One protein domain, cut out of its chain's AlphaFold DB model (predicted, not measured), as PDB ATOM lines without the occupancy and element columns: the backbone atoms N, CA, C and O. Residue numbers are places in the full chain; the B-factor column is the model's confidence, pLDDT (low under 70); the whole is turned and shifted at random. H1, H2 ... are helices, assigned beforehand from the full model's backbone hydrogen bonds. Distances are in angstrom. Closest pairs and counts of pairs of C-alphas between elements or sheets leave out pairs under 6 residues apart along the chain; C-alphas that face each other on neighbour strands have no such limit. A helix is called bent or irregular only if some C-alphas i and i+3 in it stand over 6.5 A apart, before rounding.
ATOM      1  N   VAL A 348      34.743  10.789  -8.753       96.69
ATOM      2  CA  VAL A 348      33.540  10.465  -9.529       96.69
ATOM      3  C   VAL A 348      32.293  10.876  -8.754       96.69
ATOM      4  O   VAL A 348      31.419  11.529  -9.317       96.69
ATOM      5  N   LEU A 349      32.221  10.542  -7.465       95.75
ATOM      6  CA  LEU A 349      31.076  10.820  -6.602       95.75
ATOM      7  C   LEU A 349      30.814  12.322  -6.430       95.75
ATOM      8  O   LEU A 349      29.661  12.750  -6.411       95.75
ATOM      9  N   THR A 350      31.874  13.114  -6.282       90.12
ATOM     10  CA  THR A 350      31.777  14.532  -5.911       90.12
ATOM     11  C   THR A 350      31.753  15.471  -7.112       90.12
ATOM     12  O   THR A 350      31.058  16.493  -7.068       90.12
ATOM     13  N   LEU A 351      32.476  15.133  -8.187       90.25
ATOM     14  CA  LEU A 351      32.650  16.007  -9.346       90.25
ATOM     15  C   LEU A 351      31.923  15.496 -10.595       90.25
ATOM     16  O   LEU A 351      31.151  16.243 -11.188       90.25
ATOM     17  N   ILE A 352      32.166  14.249 -11.008       95.62
ATOM     18  CA  ILE A 352      31.789  13.778 -12.354       95.62
ATOM     19  C   ILE A 352      30.334  13.313 -12.406       95.62
ATOM     20  O   ILE A 352      29.548  13.818 -13.205       95.62
ATOM     21  N   ALA A 353      29.970  12.346 -11.564       97.19
ATOM     22  CA  ALA A 353      28.679  11.679 -11.632       97.19
ATOM     23  C   ALA A 353      27.499  12.628 -11.357       97.19
ATOM     24  O   ALA A 353      26.547  12.576 -12.132       97.19
ATOM     25  N   PRO A 354      27.541  13.563 -10.380       96.75
ATOM     26  CA  PRO A 354      26.486  14.570 -10.238       96.75
ATOM     27  C   PRO A 354      26.282  15.411 -11.508       96.75
ATOM     28  O   PRO A 354      25.149  15.725 -11.868       96.75
ATOM     29  N   GLY A 355      27.362  15.706 -12.242       96.94
ATOM     30  CA  GLY A 355      27.309  16.434 -13.511       96.94
ATOM     31  C   GLY A 355      26.508  15.724 -14.609       96.94
ATOM     32  O   GLY A 355      26.072  16.383 -15.553       96.94
ATOM     33  N   LEU A 356      26.263  14.413 -14.483       98.06
ATOM     34  CA  LEU A 356      25.462  13.631 -15.430       98.06
ATOM     35  C   LEU A 356      23.956  13.924 -15.343       98.06
ATOM     36  O   LEU A 356      23.227  13.621 -16.289       98.06
ATOM     37  N   ALA A 357      23.484  14.536 -14.251       97.88
ATOM     38  CA  ALA A 357      22.085  14.936 -14.140       97.88
ATOM     39  C   ALA A 357      21.735  16.016 -15.185       97.88
ATOM     40  O   ALA A 357      22.566  16.891 -15.475       97.88
ATOM     41  N   PRO A 358      20.511  16.014 -15.744       97.44
ATOM     42  CA  PRO A 358      20.088  17.024 -16.705       97.44
ATOM     43  C   PRO A 358      20.221  18.440 -16.133       97.44
ATOM     44  O   PRO A 358      19.677  18.763 -15.081       97.44
ATOM     45  N   GLY A 359      20.978  19.295 -16.825       96.31
ATOM     46  CA  GLY A 359      21.190  20.687 -16.418       96.31
ATOM     47  C   GLY A 359      22.074  20.889 -15.181       96.31
ATOM     48  O   GLY A 359      22.304  22.038 -14.810       96.31
ATOM     49  N   ALA A 360      22.608  19.829 -14.562       96.62
ATOM     50  CA  ALA A 360      23.509  19.988 -13.426       96.62
ATOM     51  C   ALA A 360      24.809  20.684 -13.832       96.62
ATOM     52  O   ALA A 360      25.350  20.461 -14.923       96.62
ATOM     53  N   SER A 361      25.302  21.523 -12.926       96.44
ATOM     54  CA  SER A 361      26.611  22.152 -13.012       96.44
ATOM     55  C   SER A 361      27.659  21.321 -12.274       96.44
ATOM     56  O   SER A 361      27.354  20.543 -11.368       96.44
ATOM     57  N   VAL A 362      28.919  21.502 -12.658       95.38
ATOM     58  CA  VAL A 362      30.072  20.907 -11.984       95.38
ATOM     59  C   VAL A 362      30.865  22.026 -11.339       95.38
ATOM     60  O   VAL A 362      31.322  22.947 -12.010       95.38
ATOM     61  N   ARG A 363      31.008  21.949 -10.017       94.00
ATOM     62  CA  ARG A 363      31.645  22.996  -9.229       94.00
ATOM     63  C   ARG A 363      33.156  23.003  -9.455       94.00
ATOM     64  O   ARG A 363      33.821  22.026  -9.120       94.00
ATOM     65  N   LEU A 364      33.687  24.114  -9.956       95.19
ATOM     66  CA  LEU A 364      35.127  24.301 -10.183       95.19
ATOM     67  C   LEU A 364      35.730  25.400  -9.303       95.19
ATOM     68  O   LEU A 364      36.940  25.411  -9.091       95.19
ATOM     69  N   PHE A 365      34.903  26.307  -8.779       96.25
ATOM     70  CA  PHE A 365      35.357  27.408  -7.934       96.25
ATOM     71  C   PHE A 365      35.277  27.074  -6.438       96.25
ATOM     72  O   PHE A 365      34.324  26.449  -5.949       96.25
ATOM     73  N   ASP A 366      36.250  27.585  -5.683       92.81
ATOM     74  CA  ASP A 366      36.204  27.618  -4.220       92.81
ATOM     75  C   ASP A 366      35.049  28.505  -3.694       92.81
ATOM     76  O   ASP A 366      34.455  29.298  -4.432       92.81
ATOM     77  N   LYS A 367      34.681  28.351  -2.407       87.12
ATOM     78  CA  LYS A 367      33.569  29.112  -1.776       87.12
ATOM     79  C   LYS A 367      33.861  30.635  -1.778       87.12
ATOM     80  O   LYS A 367      32.924  31.426  -1.731       87.12
ATOM     81  N   GLU A 368      35.126  31.050  -1.882       84.94
ATOM     82  CA  GLU A 368      35.596  32.441  -1.787       84.94
ATOM     83  C   GLU A 368      35.750  33.138  -3.153       84.94
ATOM     84  O   GLU A 368      36.330  34.225  -3.254       84.94
ATOM     85  N   ALA A 369      35.234  32.554  -4.238       87.69
ATOM     86  CA  ALA A 369      35.379  33.081  -5.595       87.69
ATOM     87  C   ALA A 369      34.568  34.360  -5.906       87.69
ATOM     88  O   ALA A 369      34.154  34.581  -7.045       87.69
ATOM     89  N   THR A 370      34.360  35.237  -4.923       86.12
ATOM     90  CA  THR A 370      33.544  36.462  -5.002       86.12
ATOM     91  C   THR A 370      34.073  37.492  -6.000       86.12
ATOM     92  O   THR A 370      33.294  38.281  -6.523       86.12
ATOM     93  N   SER A 371      35.372  37.454  -6.314       87.62
ATOM     94  CA  SER A 371      36.017  38.357  -7.277       87.62
ATOM     95  C   SER A 371      35.647  38.088  -8.740       87.62
ATOM     96  O   SER A 371      35.943  38.915  -9.598       87.62
ATOM     97  N   VAL A 372      35.071  36.924  -9.044       93.69
ATOM     98  CA  VAL A 372      34.625  36.557 -10.396       93.69
ATOM     99  C   VAL A 372      33.138  36.898 -10.526       93.69
ATOM    100  O   VAL A 372      32.384  36.590  -9.597       93.69
ATOM    101  N   PRO A 373      32.672  37.506 -11.630       96.06
ATOM    102  CA  PRO A 373      31.246  37.734 -11.842       96.06
ATOM    103  C   PRO A 373      30.435  36.439 -11.691       96.06
ATOM    104  O   PRO A 373      30.834  35.380 -12.171       96.06
ATOM    105  N   ALA A 374      29.279  36.508 -11.023       95.62
ATOM    106  CA  ALA A 374      28.460  35.321 -10.763       95.62
ATOM    107  C   ALA A 374      27.994  34.624 -12.053       95.62
ATOM    108  O   ALA A 374      27.944  33.397 -12.090       95.62
ATOM    109  N   ALA A 375      27.707  35.403 -13.100       96.69
ATOM    110  CA  ALA A 375      27.345  34.888 -14.418       96.69
ATOM    111  C   ALA A 375      28.489  34.079 -15.052       96.69
ATOM    112  O   ALA A 375      28.247  32.980 -15.541       96.69
ATOM    113  N   ASP A 376      29.730  34.569 -14.967       96.12
ATOM    114  CA  ASP A 376      30.909  33.872 -15.494       96.12
ATOM    115  C   ASP A 376      31.143  32.555 -14.749       96.12
ATOM    116  O   ASP A 376      31.336  31.515 -15.379       96.12
ATOM    117  N   ARG A 377      31.049  32.570 -13.408       96.81
ATOM    118  CA  ARG A 377      31.149  31.340 -12.602       96.81
ATOM    119  C   ARG A 377      30.088  30.323 -13.014       96.81
ATOM    120  O   ARG A 377      30.418  29.173 -13.284       96.81
ATOM    121  N   ALA A 378      28.829  30.754 -13.102       97.00
ATOM    122  CA  ALA A 378      27.722  29.887 -13.487       97.00
ATOM    123  C   ALA A 378      27.903  29.316 -14.902       97.00
ATOM    124  O   ALA A 378      27.660  28.131 -15.108       97.00
ATOM    125  N   ALA A 379      28.375  30.121 -15.859       98.31
ATOM    126  CA  ALA A 379      28.635  29.674 -17.224       98.31
ATOM    127  C   ALA A 379      29.743  28.610 -17.286       98.31
ATOM    128  O   ALA A 379      29.575  27.591 -17.954       98.31
ATOM    129  N   VAL A 380      30.847  28.814 -16.561       98.44
ATOM    130  CA  VAL A 380      31.952  27.845 -16.462       98.44
ATOM    131  C   VAL A 380      31.471  26.521 -15.868       98.44
ATOM    132  O   VAL A 380      31.698  25.465 -16.454       98.44
ATOM    133  N   GLU A 381      30.771  26.561 -14.734       98.00
ATOM    134  CA  GLU A 381      30.321  25.350 -14.038       98.00
ATOM    135  C   GLU A 381      29.203  24.620 -14.800       98.00
ATOM    136  O   GLU A 381      29.176  23.386 -14.841       98.00
ATOM    137  N   ALA A 382      28.300  25.354 -15.458       98.38
ATOM    138  CA  ALA A 382      27.294  24.777 -16.347       98.38
ATOM    139  C   ALA A 382      27.944  24.097 -17.559       98.38
ATOM    140  O   ALA A 382      27.566  22.975 -17.911       98.38
ATOM    141  N   ARG A 383      28.960  24.738 -18.160       98.56
ATOM    142  CA  ARG A 383      29.715  24.157 -19.273       98.56
ATOM    143  C   ARG A 383      30.435  22.883 -18.846       98.56
ATOM    144  O   ARG A 383      30.334  21.883 -19.548       98.56
ATOM    145  N   ALA A 384      31.096  22.878 -17.692       98.25
ATOM    146  CA  ALA A 384      31.744  21.680 -17.161       98.25
ATOM    147  C   ALA A 384      30.747  20.519 -16.962       98.25
ATOM    148  O   ALA A 384      31.038  19.388 -17.348       98.25
ATOM    149  N   GLY A 385      29.537  20.796 -16.460       98.06
ATOM    150  CA  GLY A 385      28.474  19.787 -16.356       98.06
ATOM    151  C   GLY A 385      27.983  19.260 -17.708       98.06
ATOM    152  O   GLY A 385      27.793  18.057 -17.877       98.06
ATOM    153  N   GLU A 386      27.834  20.130 -18.708       98.50
ATOM    154  CA  GLU A 386      27.510  19.717 -20.083       98.50
ATOM    155  C   GLU A 386      28.581  18.792 -20.673       98.50
ATOM    156  O   GLU A 386      28.253  17.792 -21.318       98.50
ATOM    157  N   LEU A 387      29.858  19.091 -20.421       98.25
ATOM    158  CA  LEU A 387      30.974  18.264 -20.871       98.25
ATOM    159  C   LEU A 387      30.968  16.889 -20.198       98.25
ATOM    160  O   LEU A 387      31.148  15.894 -20.895       98.25
ATOM    161  N   CYS A 388      30.678  16.804 -18.895       97.75
ATOM    162  CA  CYS A 388      30.491  15.516 -18.219       97.75
ATOM    163  C   CYS A 388      29.394  14.683 -18.895       97.75
ATOM    164  O   CYS A 388      29.634  13.527 -19.236       97.75
ATOM    165  N   ARG A 389      28.222  15.264 -19.174       97.94
ATOM    166  CA  ARG A 389      27.145  14.552 -19.892       97.94
ATOM    167  C   ARG A 389      27.561  14.108 -21.289       97.94
ATOM    168  O   ARG A 389      27.256  12.992 -21.687       97.94
ATOM    169  N   THR A 390      28.256  14.971 -22.024       97.75
ATOM    170  CA  THR A 390      28.617  14.708 -23.422       97.75
ATOM    171  C   THR A 390      29.731  13.673 -23.553       97.75
ATOM    172  O   THR A 390      29.726  12.903 -24.504       97.75
ATOM    173  N   GLU A 391      30.699  13.660 -22.634       97.69
ATOM    174  CA  GLU A 391      31.873  12.783 -22.716       97.69
ATOM    175  C   GLU A 391      31.715  11.531 -21.849       97.69
ATOM    176  O   GLU A 391      31.758  10.418 -22.369       97.69
ATOM    177  N   TYR A 392      31.446  11.684 -20.548       97.12
ATOM    178  CA  TYR A 392      31.237  10.532 -19.665       97.12
ATOM    179  C   TYR A 392      29.903   9.831 -19.943       97.12
ATOM    180  O   TYR A 392      29.850   8.605 -19.941       97.12
ATOM    181  N   GLY A 393      28.839  10.575 -20.258       95.56
ATOM    182  CA  GLY A 393      27.557   9.977 -20.657       95.56
ATOM    183  C   GLY A 393      27.604   9.224 -21.994       95.56
ATOM    184  O   GLY A 393      26.703   8.441 -22.275       95.56
ATOM    185  N   ALA A 394      28.659   9.421 -22.795       95.75
ATOM    186  CA  ALA A 394      28.882   8.744 -24.072       95.75
ATOM    187  C   ALA A 394      29.934   7.620 -23.997       95.75
ATOM    188  O   ALA A 394      30.400   7.138 -25.033       95.75
ATOM    189  N   ILE A 395      30.334   7.194 -22.790       96.06
ATOM    190  CA  ILE A 395      31.257   6.064 -22.624       96.06
ATOM    191  C   ILE A 395      30.657   4.812 -23.292       96.06
ATOM    192  O   ILE A 395      29.509   4.459 -23.015       96.06
ATOM    193  N   PRO A 396      31.416   4.100 -24.148       95.25
ATOM    194  CA  PRO A 396      30.917   2.895 -24.801       95.25
ATOM    195  C   PRO A 396      30.401   1.851 -23.803       95.25
ATOM    196  O   PRO A 396      31.096   1.490 -22.854       95.25
ATOM    197  N   GLY A 397      29.188   1.351 -24.046       95.81
ATOM    198  CA  GLY A 397      28.514   0.370 -23.191       95.81
ATOM    199  C   GLY A 397      27.795   0.959 -21.972       95.81
ATOM    200  O   GLY A 397      27.165   0.198 -21.243       95.81
ATOM    201  N   LEU A 398      27.888   2.272 -21.740       96.56
ATOM    202  CA  LEU A 398      27.150   2.949 -20.679       96.56
ATOM    203  C   LEU A 398      25.703   3.186 -21.126       96.56
ATOM    204  O   LEU A 398      25.462   3.719 -22.209       96.56
ATOM    205  N   ASP A 399      24.737   2.819 -20.288       97.25
ATOM    206  CA  ASP A 399      23.342   3.206 -20.495       97.25
ATOM    207  C   ASP A 399      23.163   4.678 -20.096       97.25
ATOM    208  O   ASP A 399      23.299   5.047 -18.927       97.25
ATOM    209  N   ALA A 400      22.853   5.528 -21.077       96.06
ATOM    210  CA  ALA A 400      22.680   6.963 -20.873       96.06
ATOM    211  C   ALA A 400      21.540   7.299 -19.893       96.06
ATOM    212  O   ALA A 400      21.655   8.262 -19.131       96.06
ATOM    213  N   ALA A 401      20.459   6.510 -19.872       97.19
ATOM    214  CA  ALA A 401      19.352   6.722 -18.944       97.19
ATOM    215  C   ALA A 401      19.765   6.363 -17.510       97.19
ATOM    216  O   ALA A 401      19.505   7.131 -16.580       97.19
ATOM    217  N   ALA A 402      20.479   5.248 -17.336       97.50
ATOM    218  CA  ALA A 402      21.044   4.858 -16.045       97.50
ATOM    219  C   ALA A 402      22.062   5.887 -15.527       97.50
ATOM    220  O   ALA A 402      22.008   6.282 -14.363       97.50
ATOM    221  N   ALA A 403      22.945   6.380 -16.400       97.88
ATOM    222  CA  ALA A 403      23.920   7.421 -16.082       97.88
ATOM    223  C   ALA A 403      23.252   8.733 -15.642       97.88
ATOM    224  O   ALA A 403      23.662   9.338 -14.648       97.88
ATOM    225  N   SER A 404      22.192   9.147 -16.341       98.00
ATOM    226  CA  SER A 404      21.413  10.335 -15.989       98.00
ATOM    227  C   SER A 404      20.733  10.183 -14.623       98.00
ATOM    228  O   SER A 404      20.905  11.042 -13.755       98.00
ATOM    229  N   LYS A 405      20.065   9.046 -14.381       98.25
ATOM    230  CA  LYS A 405      19.420   8.719 -13.098       98.25
ATOM    231  C   LYS A 405      20.421   8.654 -11.935       98.25
ATOM    232  O   LYS A 405      20.135   9.153 -10.842       98.25
ATOM    233  N   LEU A 406      21.600   8.067 -12.157       98.38
ATOM    234  CA  LEU A 406      22.691   8.061 -11.176       98.38
ATOM    235  C   LEU A 406      23.103   9.497 -10.827       98.38
ATOM    236  O   LEU A 406      23.214   9.836  -9.647       98.38
ATOM    237  N   GLY A 407      23.274  10.353 -11.837       98.19
ATOM    238  CA  GLY A 407      23.621  11.755 -11.634       98.19
ATOM    239  C   GLY A 407      22.568  12.530 -10.847       98.19
ATOM    240  O   GLY A 407      22.920  13.285  -9.938       98.19
ATOM    241  N   GLU A 408      21.280  12.334 -11.140       98.38
ATOM    242  CA  GLU A 408      20.177  12.956 -10.391       98.38
ATOM    243  C   GLU A 408      20.186  12.518  -8.921       98.38
ATOM    244  O   GLU A 408      20.103  13.347  -8.008       98.38
ATOM    245  N   THR A 409      20.366  11.216  -8.689       98.38
ATOM    246  CA  THR A 409      20.420  10.618  -7.349       98.38
ATOM    247  C   THR A 409      21.584  11.188  -6.533       98.38
ATOM    248  O   THR A 409      21.399  11.613  -5.388       98.38
ATOM    249  N   LEU A 410      22.777  11.272  -7.128       97.62
ATOM    250  CA  LEU A 410      23.963  11.824  -6.473       97.62
ATOM    251  C   LEU A 410      23.897  13.345  -6.294       97.62
ATOM    252  O   LEU A 410      24.356  13.855  -5.273       97.62
ATOM    253  N   SER A 411      23.261  14.070  -7.215       96.00
ATOM    254  CA  SER A 411      23.001  15.508  -7.060       96.00
ATOM    255  C   SER A 411      22.080  15.783  -5.870       96.00
ATOM    256  O   SER A 411      22.365  16.662  -5.054       96.00
ATOM    257  N   ARG A 412      21.015  14.983  -5.704       97.00
ATOM    258  CA  ARG A 412      20.126  15.065  -4.535       97.00
ATOM    259  C   ARG A 412      20.870  14.734  -3.240       97.00
ATOM    260  O   ARG A 412      20.726  15.464  -2.258       97.00
ATOM    261  N   ARG A 413      21.700  13.683  -3.243       97.12
ATOM    262  CA  ARG A 413      22.550  13.323  -2.095       97.12
ATOM    263  C   ARG A 413      23.454  14.482  -1.690       97.12
ATOM    264  O   ARG A 413      23.508  14.840  -0.517       97.12
ATOM    265  N   ARG A 414      24.140  15.082  -2.663       94.88
ATOM    266  CA  ARG A 414      25.036  16.215  -2.440       94.88
ATOM    267  C   ARG A 414      24.301  17.406  -1.829       94.88
ATOM    268  O   ARG A 414      24.773  17.941  -0.835       94.88
ATOM    269  N   ALA A 415      23.137  17.782  -2.360       94.50
ATOM    270  CA  ALA A 415      22.350  18.895  -1.823       94.50
ATOM    271  C   ALA A 415      21.932  18.673  -0.353       94.50
ATOM    272  O   ALA A 415      22.008  19.594   0.467       94.50
ATOM    273  N   LEU A 416      21.544  17.441   0.002       96.75
ATOM    274  CA  LEU A 416      21.244  17.069   1.390       96.75
ATOM    275  C   LEU A 416      22.489  17.194   2.281       96.75
ATOM    276  O   LEU A 416      22.432  17.843   3.324       96.75
ATOM    277  N   LEU A 417      23.622  16.631   1.852       95.62
ATOM    278  CA  LEU A 417      24.875  16.668   2.611       95.62
ATOM    279  C   LEU A 417      25.426  18.093   2.768       95.62
ATOM    280  O   LEU A 417      25.850  18.439   3.862       95.62
ATOM    281  N   GLU A 418      25.338  18.954   1.751       94.00
ATOM    282  CA  GLU A 418      25.719  20.374   1.853       94.00
ATOM    283  C   GLU A 418      24.829  21.134   2.855       94.00
ATOM    284  O   GLU A 418      25.291  22.012   3.584       94.00
ATOM    285  N   THR A 419      23.539  20.792   2.930       96.50
ATOM    286  CA  THR A 419      22.619  21.382   3.918       96.50
ATOM    287  C   THR A 419      22.951  20.913   5.338       96.50
ATOM    288  O   THR A 419      22.809  21.675   6.299       96.50
ATOM    289  N   LEU A 420      23.384  19.660   5.495       96.81
ATOM    290  CA  LEU A 420      23.836  19.115   6.777       96.81
ATOM    291  C   LEU A 420      25.190  19.696   7.193       96.81
ATOM    292  O   LEU A 420      25.339  20.079   8.350       96.81
ATOM    293  N   GLU A 421      26.130  19.840   6.258       95.19
ATOM    294  CA  GLU A 421      27.434  20.471   6.478       95.19
ATOM    295  C   GLU A 421      27.255  21.900   7.001       95.19
ATOM    296  O   GLU A 421      27.753  22.214   8.077       95.19
ATOM    297  N   LYS A 422      26.440  22.733   6.339       94.75
ATOM    298  CA  LYS A 422      26.150  24.104   6.804       94.75
ATOM    299  C   LYS A 422      25.566  24.142   8.220       94.75
ATOM    300  O   LYS A 422      25.883  25.035   9.003       94.75
ATOM    301  N   ARG A 423      24.702  23.181   8.570       96.62
ATOM    302  CA  ARG A 423      24.156  23.066   9.934       96.62
ATOM    303  C   ARG A 423      25.208  22.618  10.945       96.62
ATOM    304  O   ARG A 423      25.164  23.081  12.082       96.62
ATOM    305  N   ALA A 424      26.122  21.732  10.554       95.25
ATOM    306  CA  ALA A 424      27.232  21.309  11.398       95.25
ATOM    307  C   ALA A 424      28.184  22.488  11.638       95.25
ATOM    308  O   ALA A 424      28.452  22.814  12.793       95.25
ATOM    309  N   GLU A 425      28.576  23.196  10.574       91.94
ATOM    310  CA  GLU A 425      29.418  24.397  10.623       91.94
ATOM    311  C   GLU A 425      28.814  25.457  11.560       91.94
ATOM    312  O   GLU A 425      29.502  25.969  12.444       91.94
ATOM    313  N   ALA A 426      27.505  25.722  11.462       93.94
ATOM    314  CA  ALA A 426      26.798  26.660  12.342       93.94
ATOM    315  C   ALA A 426      26.821  26.258  13.832       93.94
ATOM    316  O   ALA A 426      26.632  27.101  14.708       93.94
ATOM    317  N   ARG A 427      27.065  24.977  14.132       95.12
ATOM    318  CA  ARG A 427      27.237  24.439  15.490       95.12
ATOM    319  C   ARG A 427      28.709  24.282  15.887       95.12
ATOM    320  O   ARG A 427      28.993  23.775  16.968       95.12
ATOM    321  N   GLY A 428      29.646  24.715  15.043       92.50
ATOM    322  CA  GLY A 428      31.079  24.517  15.251       92.50
ATOM    323  C   GLY A 428      31.518  23.056  15.134       92.50
ATOM    324  O   GLY A 428      32.507  22.677  15.752       92.50
ATOM    325  N   LEU A 429      30.767  22.245  14.388       92.69
ATOM    326  CA  LEU A 429      31.069  20.849  14.089       92.69
ATOM    327  C   LEU A 429      31.528  20.721  12.632       92.69
ATOM    328  O   LEU A 429      31.107  21.493  11.773       92.69
ATOM    329  N   ALA A 430      32.338  19.705  12.345       88.19
ATOM    330  CA  ALA A 430      32.667  19.299  10.984       88.19
ATOM    331  C   ALA A 430      31.932  17.996  10.656       88.19
ATOM    332  O   ALA A 430      31.994  17.031  11.420       88.19
ATOM    333  N   LEU A 431      31.222  17.967   9.527       90.81
ATOM    334  CA  LEU A 431      30.593  16.748   9.032       90.81
ATOM    335  C   LEU A 431      31.611  15.960   8.203       90.81
ATOM    336  O   LEU A 431      32.118  16.466   7.207       90.81
ATOM    337  N   VAL A 432      31.863  14.705   8.574       88.81
ATOM    338  CA  VAL A 432      32.622  13.783   7.718       88.81
ATOM    339  C   VAL A 432      31.695  13.308   6.604       88.81
ATOM    340  O   VAL A 432      30.833  12.453   6.812       88.81
ATOM    341  N   VAL A 433      31.829  13.918   5.428       89.19
ATOM    342  CA  VAL A 433      31.019  13.586   4.254       89.19
ATOM    343  C   VAL A 433      31.423  12.196   3.742       89.19
ATOM    344  O   VAL A 433      32.613  11.947   3.554       89.19
ATOM    345  N   PRO A 434      30.481  11.264   3.498       90.75
ATOM    346  CA  PRO A 434      30.853   9.932   3.036       90.75
ATOM    347  C   PRO A 434      31.391   9.975   1.601       90.75
ATOM    348  O   PRO A 434      30.644  10.306   0.678       90.75
ATOM    349  N   GLY A 435      32.655   9.579   1.425       87.88
ATOM    350  CA  GLY A 435      33.359   9.548   0.133       87.88
ATOM    351  C   GLY A 435      33.102   8.305  -0.729       87.88
ATOM    352  O   GLY A 435      33.703   8.159  -1.786       87.88
ATOM    353  N   LYS A 436      32.215   7.395  -0.301       93.75
ATOM    354  CA  LYS A 436      31.867   6.166  -1.036       93.75
ATOM    355  C   LYS A 436      30.470   6.245  -1.648       93.75
ATOM    356  O   LYS A 436      29.593   6.964  -1.152       93.75
ATOM    357  N   LEU A 437      30.246   5.456  -2.706       95.88
ATOM    358  CA  LEU A 437      28.937   5.346  -3.356       95.88
ATOM    359  C   LEU A 437      27.851   4.912  -2.365       95.88
ATOM    360  O   LEU A 437      26.769   5.488  -2.366       95.88
ATOM    361  N   ARG A 438      28.171   3.972  -1.473       95.94
ATOM    362  CA  ARG A 438      27.318   3.587  -0.344       95.94
ATOM    363  C   ARG A 438      27.670   4.377   0.909       95.94
ATOM    364  O   ARG A 438      28.838   4.710   1.134       95.94
ATOM    365  N   LEU A 439      26.667   4.664   1.726       94.69
ATOM    366  CA  LEU A 439      26.870   5.215   3.060       94.69
ATOM    367  C   LEU A 439      27.588   4.184   3.940       94.69
ATOM    368  O   LEU A 439      27.346   2.982   3.841       94.69
ATOM    369  N   SER A 440      28.489   4.652   4.804       92.88
ATOM    370  CA  SER A 440      29.117   3.780   5.795       92.88
ATOM    371  C   SER A 440      28.085   3.322   6.824       92.88
ATOM    372  O   SER A 440      27.165   4.071   7.170       92.88
ATOM    373  N   GLU A 441      28.282   2.125   7.372       93.12
ATOM    374  CA  GLU A 441      27.460   1.631   8.473       93.12
ATOM    375  C   GLU A 441      27.416   2.657   9.619       93.12
ATOM    376  O   GLU A 441      28.429   3.250   9.995       93.12
ATOM    377  N   GLY A 442      26.216   2.930  10.134       93.94
ATOM    378  CA  GLY A 442      26.010   3.886  11.221       93.94
ATOM    379  C   GLY A 442      26.089   5.370  10.838       93.94
ATOM    380  O   GLY A 442      25.915   6.206  11.724       93.94
ATOM    381  N   PHE A 443      26.285   5.737   9.562       96.00
ATOM    382  CA  PHE A 443      26.318   7.150   9.153       96.00
ATOM    383  C   PHE A 443      25.012   7.895   9.477       96.00
ATOM    384  O   PHE A 443      25.032   8.979  10.047       96.00
ATOM    385  N   THR A 444      23.852   7.307   9.180       96.19
ATOM    386  CA  THR A 444      22.552   7.936   9.488       96.19
ATOM    387  C   THR A 444      22.351   8.124  10.994       96.19
ATOM    388  O   THR A 444      21.834   9.149  11.446       96.19
ATOM    389  N   LYS A 445      22.860   7.186  11.798       95.56
ATOM    390  CA  LYS A 445      22.892   7.300  13.258       95.56
ATOM    391  C   LYS A 445      23.810   8.436  13.720       95.56
ATOM    392  O   LYS A 445      23.429   9.173  14.625       95.56
ATOM    393  N   SER A 446      24.978   8.620  13.099       94.25
ATOM    394  CA  SER A 446      25.941   9.658  13.503       94.25
ATOM    395  C   SER A 446      25.448  11.087  13.246       94.25
ATOM    396  O   SER A 446      25.854  12.003  13.957       94.25
ATOM    397  N   ILE A 447      24.527  11.281  12.296       96.25
ATOM    398  CA  ILE A 447      23.904  12.585  12.004       96.25
ATOM    399  C   ILE A 447      22.566  12.805  12.731       96.25
ATOM    400  O   ILE A 447      21.885  13.810  12.496       96.25
ATOM    401  N   THR A 448      22.170  11.894  13.625       94.69
ATOM    402  CA  THR A 448      20.950  12.054  14.427       94.69
ATOM    403  C   THR A 448      21.072  13.290  15.324       94.69
ATOM    404  O   THR A 448      22.060  13.475  16.026       94.69
ATOM    405  N   GLY A 449      20.071  14.176  15.277       94.12
ATOM    406  CA  GLY A 449      20.084  15.470  15.974       94.12
ATOM    407  C   GLY A 449      20.684  16.624  15.159       94.12
ATOM    408  O   GLY A 449      20.469  17.794  15.496       94.12
ATOM    409  N   LEU A 450      21.383  16.323  14.059       95.62
ATOM    410  CA  LEU A 450      21.767  17.293  13.029       95.62
ATOM    411  C   LEU A 450      20.752  17.305  11.872       95.62
ATOM    412  O   LEU A 450      20.310  18.376  11.442       95.62
ATOM    413  N   ALA A 451      20.376  16.114  11.397       97.12
ATOM    414  CA  ALA A 451      19.381  15.883  10.355       97.12
ATOM    415  C   ALA A 451      17.965  15.716  10.931       97.12
ATOM    416  O   ALA A 451      17.784  15.228  12.049       97.12
ATOM    417  N   THR A 452      16.951  16.091  10.152       97.62
ATOM    418  CA  THR A 452      15.547  15.762  10.444       97.62
ATOM    419  C   THR A 452      15.244  14.303  10.084       97.62
ATOM    420  O   THR A 452      15.932  13.705   9.258       97.62
ATOM    421  N   ALA A 453      14.178  13.727  10.651       97.44
ATOM    422  CA  ALA A 453      13.758  12.361  10.318       97.44
ATOM    423  C   ALA A 453      13.449  12.181   8.817       97.44
ATOM    424  O   ALA A 453      13.767  11.142   8.245       97.44
ATOM    425  N   ALA A 454      12.882  13.204   8.168       97.94
ATOM    426  CA  ALA A 454      12.609  13.186   6.731       97.94
ATOM    427  C   ALA A 454      13.899  13.163   5.894       97.94
ATOM    428  O   ALA A 454      13.985  12.416   4.928       97.94
ATOM    429  N   GLU A 455      14.919  13.928   6.289       98.06
ATOM    430  CA  GLU A 455      16.218  13.939   5.605       98.06
ATOM    431  C   GLU A 455      16.983  12.627   5.781       98.06
ATOM    432  O   GLU A 455      17.624  12.170   4.838       98.06
ATOM    433  N   ILE A 456      16.896  12.005   6.963       98.12
ATOM    434  CA  ILE A 456      17.460  10.668   7.197       98.12
ATOM    435  C   ILE A 456      16.765   9.645   6.294       98.12
ATOM    436  O   ILE A 456      17.445   8.944   5.550       98.12
ATOM    437  N   ALA A 457      15.428   9.621   6.282       98.12
ATOM    438  CA  ALA A 457      14.664   8.719   5.422       98.12
ATOM    439  C   ALA A 457      14.956   8.948   3.927       98.12
ATOM    440  O   ALA A 457      14.973   8.007   3.135       98.12
ATOM    441  N   ASP A 458      15.202  10.194   3.521       98.00
ATOM    442  CA  ASP A 458      15.603  10.527   2.156       98.00
ATOM    443  C   ASP A 458      17.018  10.039   1.820       98.00
ATOM    444  O   ASP A 458      17.226   9.510   0.727       98.00
ATOM    445  N   LEU A 459      17.979  10.169   2.740       97.81
ATOM    446  CA  LEU A 459      19.328   9.621   2.569       97.81
ATOM    447  C   LEU A 459      19.319   8.090   2.485       97.81
ATOM    448  O   LEU A 459      20.037   7.537   1.658       97.81
ATOM    449  N   GLU A 460      18.491   7.415   3.281       97.94
ATOM    450  CA  GLU A 460      18.328   5.955   3.232       97.94
ATOM    451  C   GLU A 460      17.722   5.500   1.900       97.94
ATOM    452  O   GLU A 460      18.233   4.573   1.277       97.94
ATOM    453  N   LYS A 461      16.695   6.197   1.395       98.38
ATOM    454  CA  LYS A 461      16.133   5.927   0.057       98.38
ATOM    455  C   LYS A 461      17.157   6.122  -1.058       98.38
ATOM    456  O   LYS A 461      17.158   5.371  -2.029       98.38
ATOM    457  N   ILE A 462      17.995   7.151  -0.944       98.12
ATOM    458  CA  ILE A 462      19.091   7.396  -1.885       98.12
ATOM    459  C   ILE A 462      20.110   6.258  -1.814       98.12
ATOM    460  O   ILE A 462      20.498   5.745  -2.856       98.12
ATOM    461  N   ASP A 463      20.538   5.853  -0.618       97.88
ATOM    462  CA  ASP A 463      21.515   4.774  -0.454       97.88
ATOM    463  C   ASP A 463      20.998   3.432  -0.991       97.88
ATOM    464  O   ASP A 463      21.734   2.716  -1.667       97.88
ATOM    465  N   GLU A 464      19.714   3.140  -0.776       98.06
ATOM    466  CA  GLU A 464      19.048   1.972  -1.353       98.06
ATOM    467  C   GLU A 464      19.006   2.047  -2.884       98.06
ATOM    468  O   GLU A 464      19.337   1.075  -3.557       98.06
ATOM    469  N   ALA A 465      18.689   3.207  -3.469       97.69
ATOM    470  CA  ALA A 465      18.726   3.373  -4.924       97.69
ATOM    471  C   ALA A 465      20.139   3.168  -5.502       97.69
ATOM    472  O   ALA A 465      20.292   2.569  -6.562       97.69
ATOM    473  N   LEU A 466      21.180   3.614  -4.790       97.19
ATOM    474  CA  LEU A 466      22.587   3.418  -5.166       97.19
ATOM    475  C   LEU A 466      23.096   1.987  -4.900       97.19
ATOM    476  O   LEU A 466      24.222   1.649  -5.274       97.19
ATOM    477  N   SER A 467      22.296   1.140  -4.247       96.25
ATOM    478  CA  SER A 467      22.606  -0.279  -4.043       96.25
ATOM    479  C   SER A 467      22.352  -1.141  -5.279       96.25
ATOM    480  O   SER A 467      22.906  -2.236  -5.370       96.25
ATOM    481  N   GLY A 468      21.543  -0.642  -6.220       96.94
ATOM    482  CA  GLY A 468      21.148  -1.363  -7.421       96.94
ATOM    483  C   GLY A 468      22.338  -1.759  -8.295       96.94
ATOM    484  O   GLY A 468      23.311  -1.017  -8.442       96.94
ATOM    485  N   GLU A 469      22.255  -2.941  -8.908       97.50
ATOM    486  CA  GLU A 469      23.306  -3.476  -9.785       97.50
ATOM    487  C   GLU A 469      23.608  -2.535 -10.963       97.50
ATOM    488  O   GLU A 469      24.766  -2.342 -11.336       97.50
ATOM    489  N   VAL A 470      22.570  -1.904 -11.522       97.50
ATOM    490  CA  VAL A 470      22.691  -0.961 -12.640       97.50
ATOM    491  C   VAL A 470      23.469   0.286 -12.217       97.50
ATOM    492  O   VAL A 470      24.395   0.695 -12.918       97.50
ATOM    493  N   GLU A 471      23.136   0.876 -11.070       97.38
ATOM    494  CA  GLU A 471      23.812   2.050 -10.518       97.38
ATOM    495  C   GLU A 471      25.276   1.745 -10.163       97.38
ATOM    496  O   GLU A 471      26.163   2.519 -10.531       97.38
ATOM    497  N   GLN A 472      25.547   0.596  -9.534       97.56
ATOM    498  CA  GLN A 472      26.906   0.131  -9.224       97.56
ATOM    499  C   GLN A 472      27.741  -0.044 -10.493       97.56
ATOM    500  O   GLN A 472      28.831   0.518 -10.607       97.56
TER     501      GLN A 472
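Overview. This is residues 348 to 472 of the 641 residues of an uncharacterized protein of Minicystis rosea (UniProt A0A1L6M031). Two long helices, H2 and H3, meet near their ends and open as a V, with the short H1 near both arms. H5 packs on H3 on the side away from H2, while the small H4 and H6 touch H5 and H3 respectively. The printed part has 125 residues with six named helices, H1 to H6 in chain order, and no named strand; its class is all helix. It is compact, with a radius of gyration of the C-alphas of 15.7 A, and flat, spanning 43 by 40 by 20 A.

Along the chain. H1, residues 348 to 352, begins with C-alpha 348 at (33.540, 10.465, -9.529); it is irregular, but only just, with C-alphas 349 and 352 6.51 A apart. H2, residues 374 to 394, is 29.7 A long, and H3, residues 400 to 426, is 38.8 A. H4 is residues 443 to 446. H5, residues 453 to 465, is 18.4 A long. H6, residues 469 to 472, ends with C-alpha 472 at (26.906, 0.131, -9.224).

Arrangement. H3 is the hub. It touches H2 in a helical hairpin, opposite ways at a steep tilt of 39 degrees, the closest C-alphas being Gly 393 and Ala 400, 5.7 A apart. H3 touches H5 with residues 409 to 416 alone, opposite ways at a shallow tilt of 31 degrees; the closest C-alphas, of Thr 409 and Ile 462, are 6.5 A apart. H6 touches H3 at the C-alphas of Glu 471 and Leu 406, 6.1 A. H4 and H5 only just touch, with 3 pairs of C-alphas within 8 A, closest at Thr 444 and Ile 456, 6.2 A. H1 is close to but not clearly touching H2, with the C-alphas of Ile 352 and Cys 388 6.3 A apart. Every O i to N i+4 pair is within hydrogen-bond range in H1, H3 and H5, and 16 of 17 in H2; H4 and H6 are too short for such a pair.

Size, cuts and confidence. The C-alphas of Pro 396 and Arg 427, the two farthest apart, are 45.8 A apart. The links H1 to H2 and H3 to H4 are long, and residues 370 to 376, of which 374 to 376 belong to H2, stand free. The printed part has no cut, and no printed residue is under 70 in pLDDT.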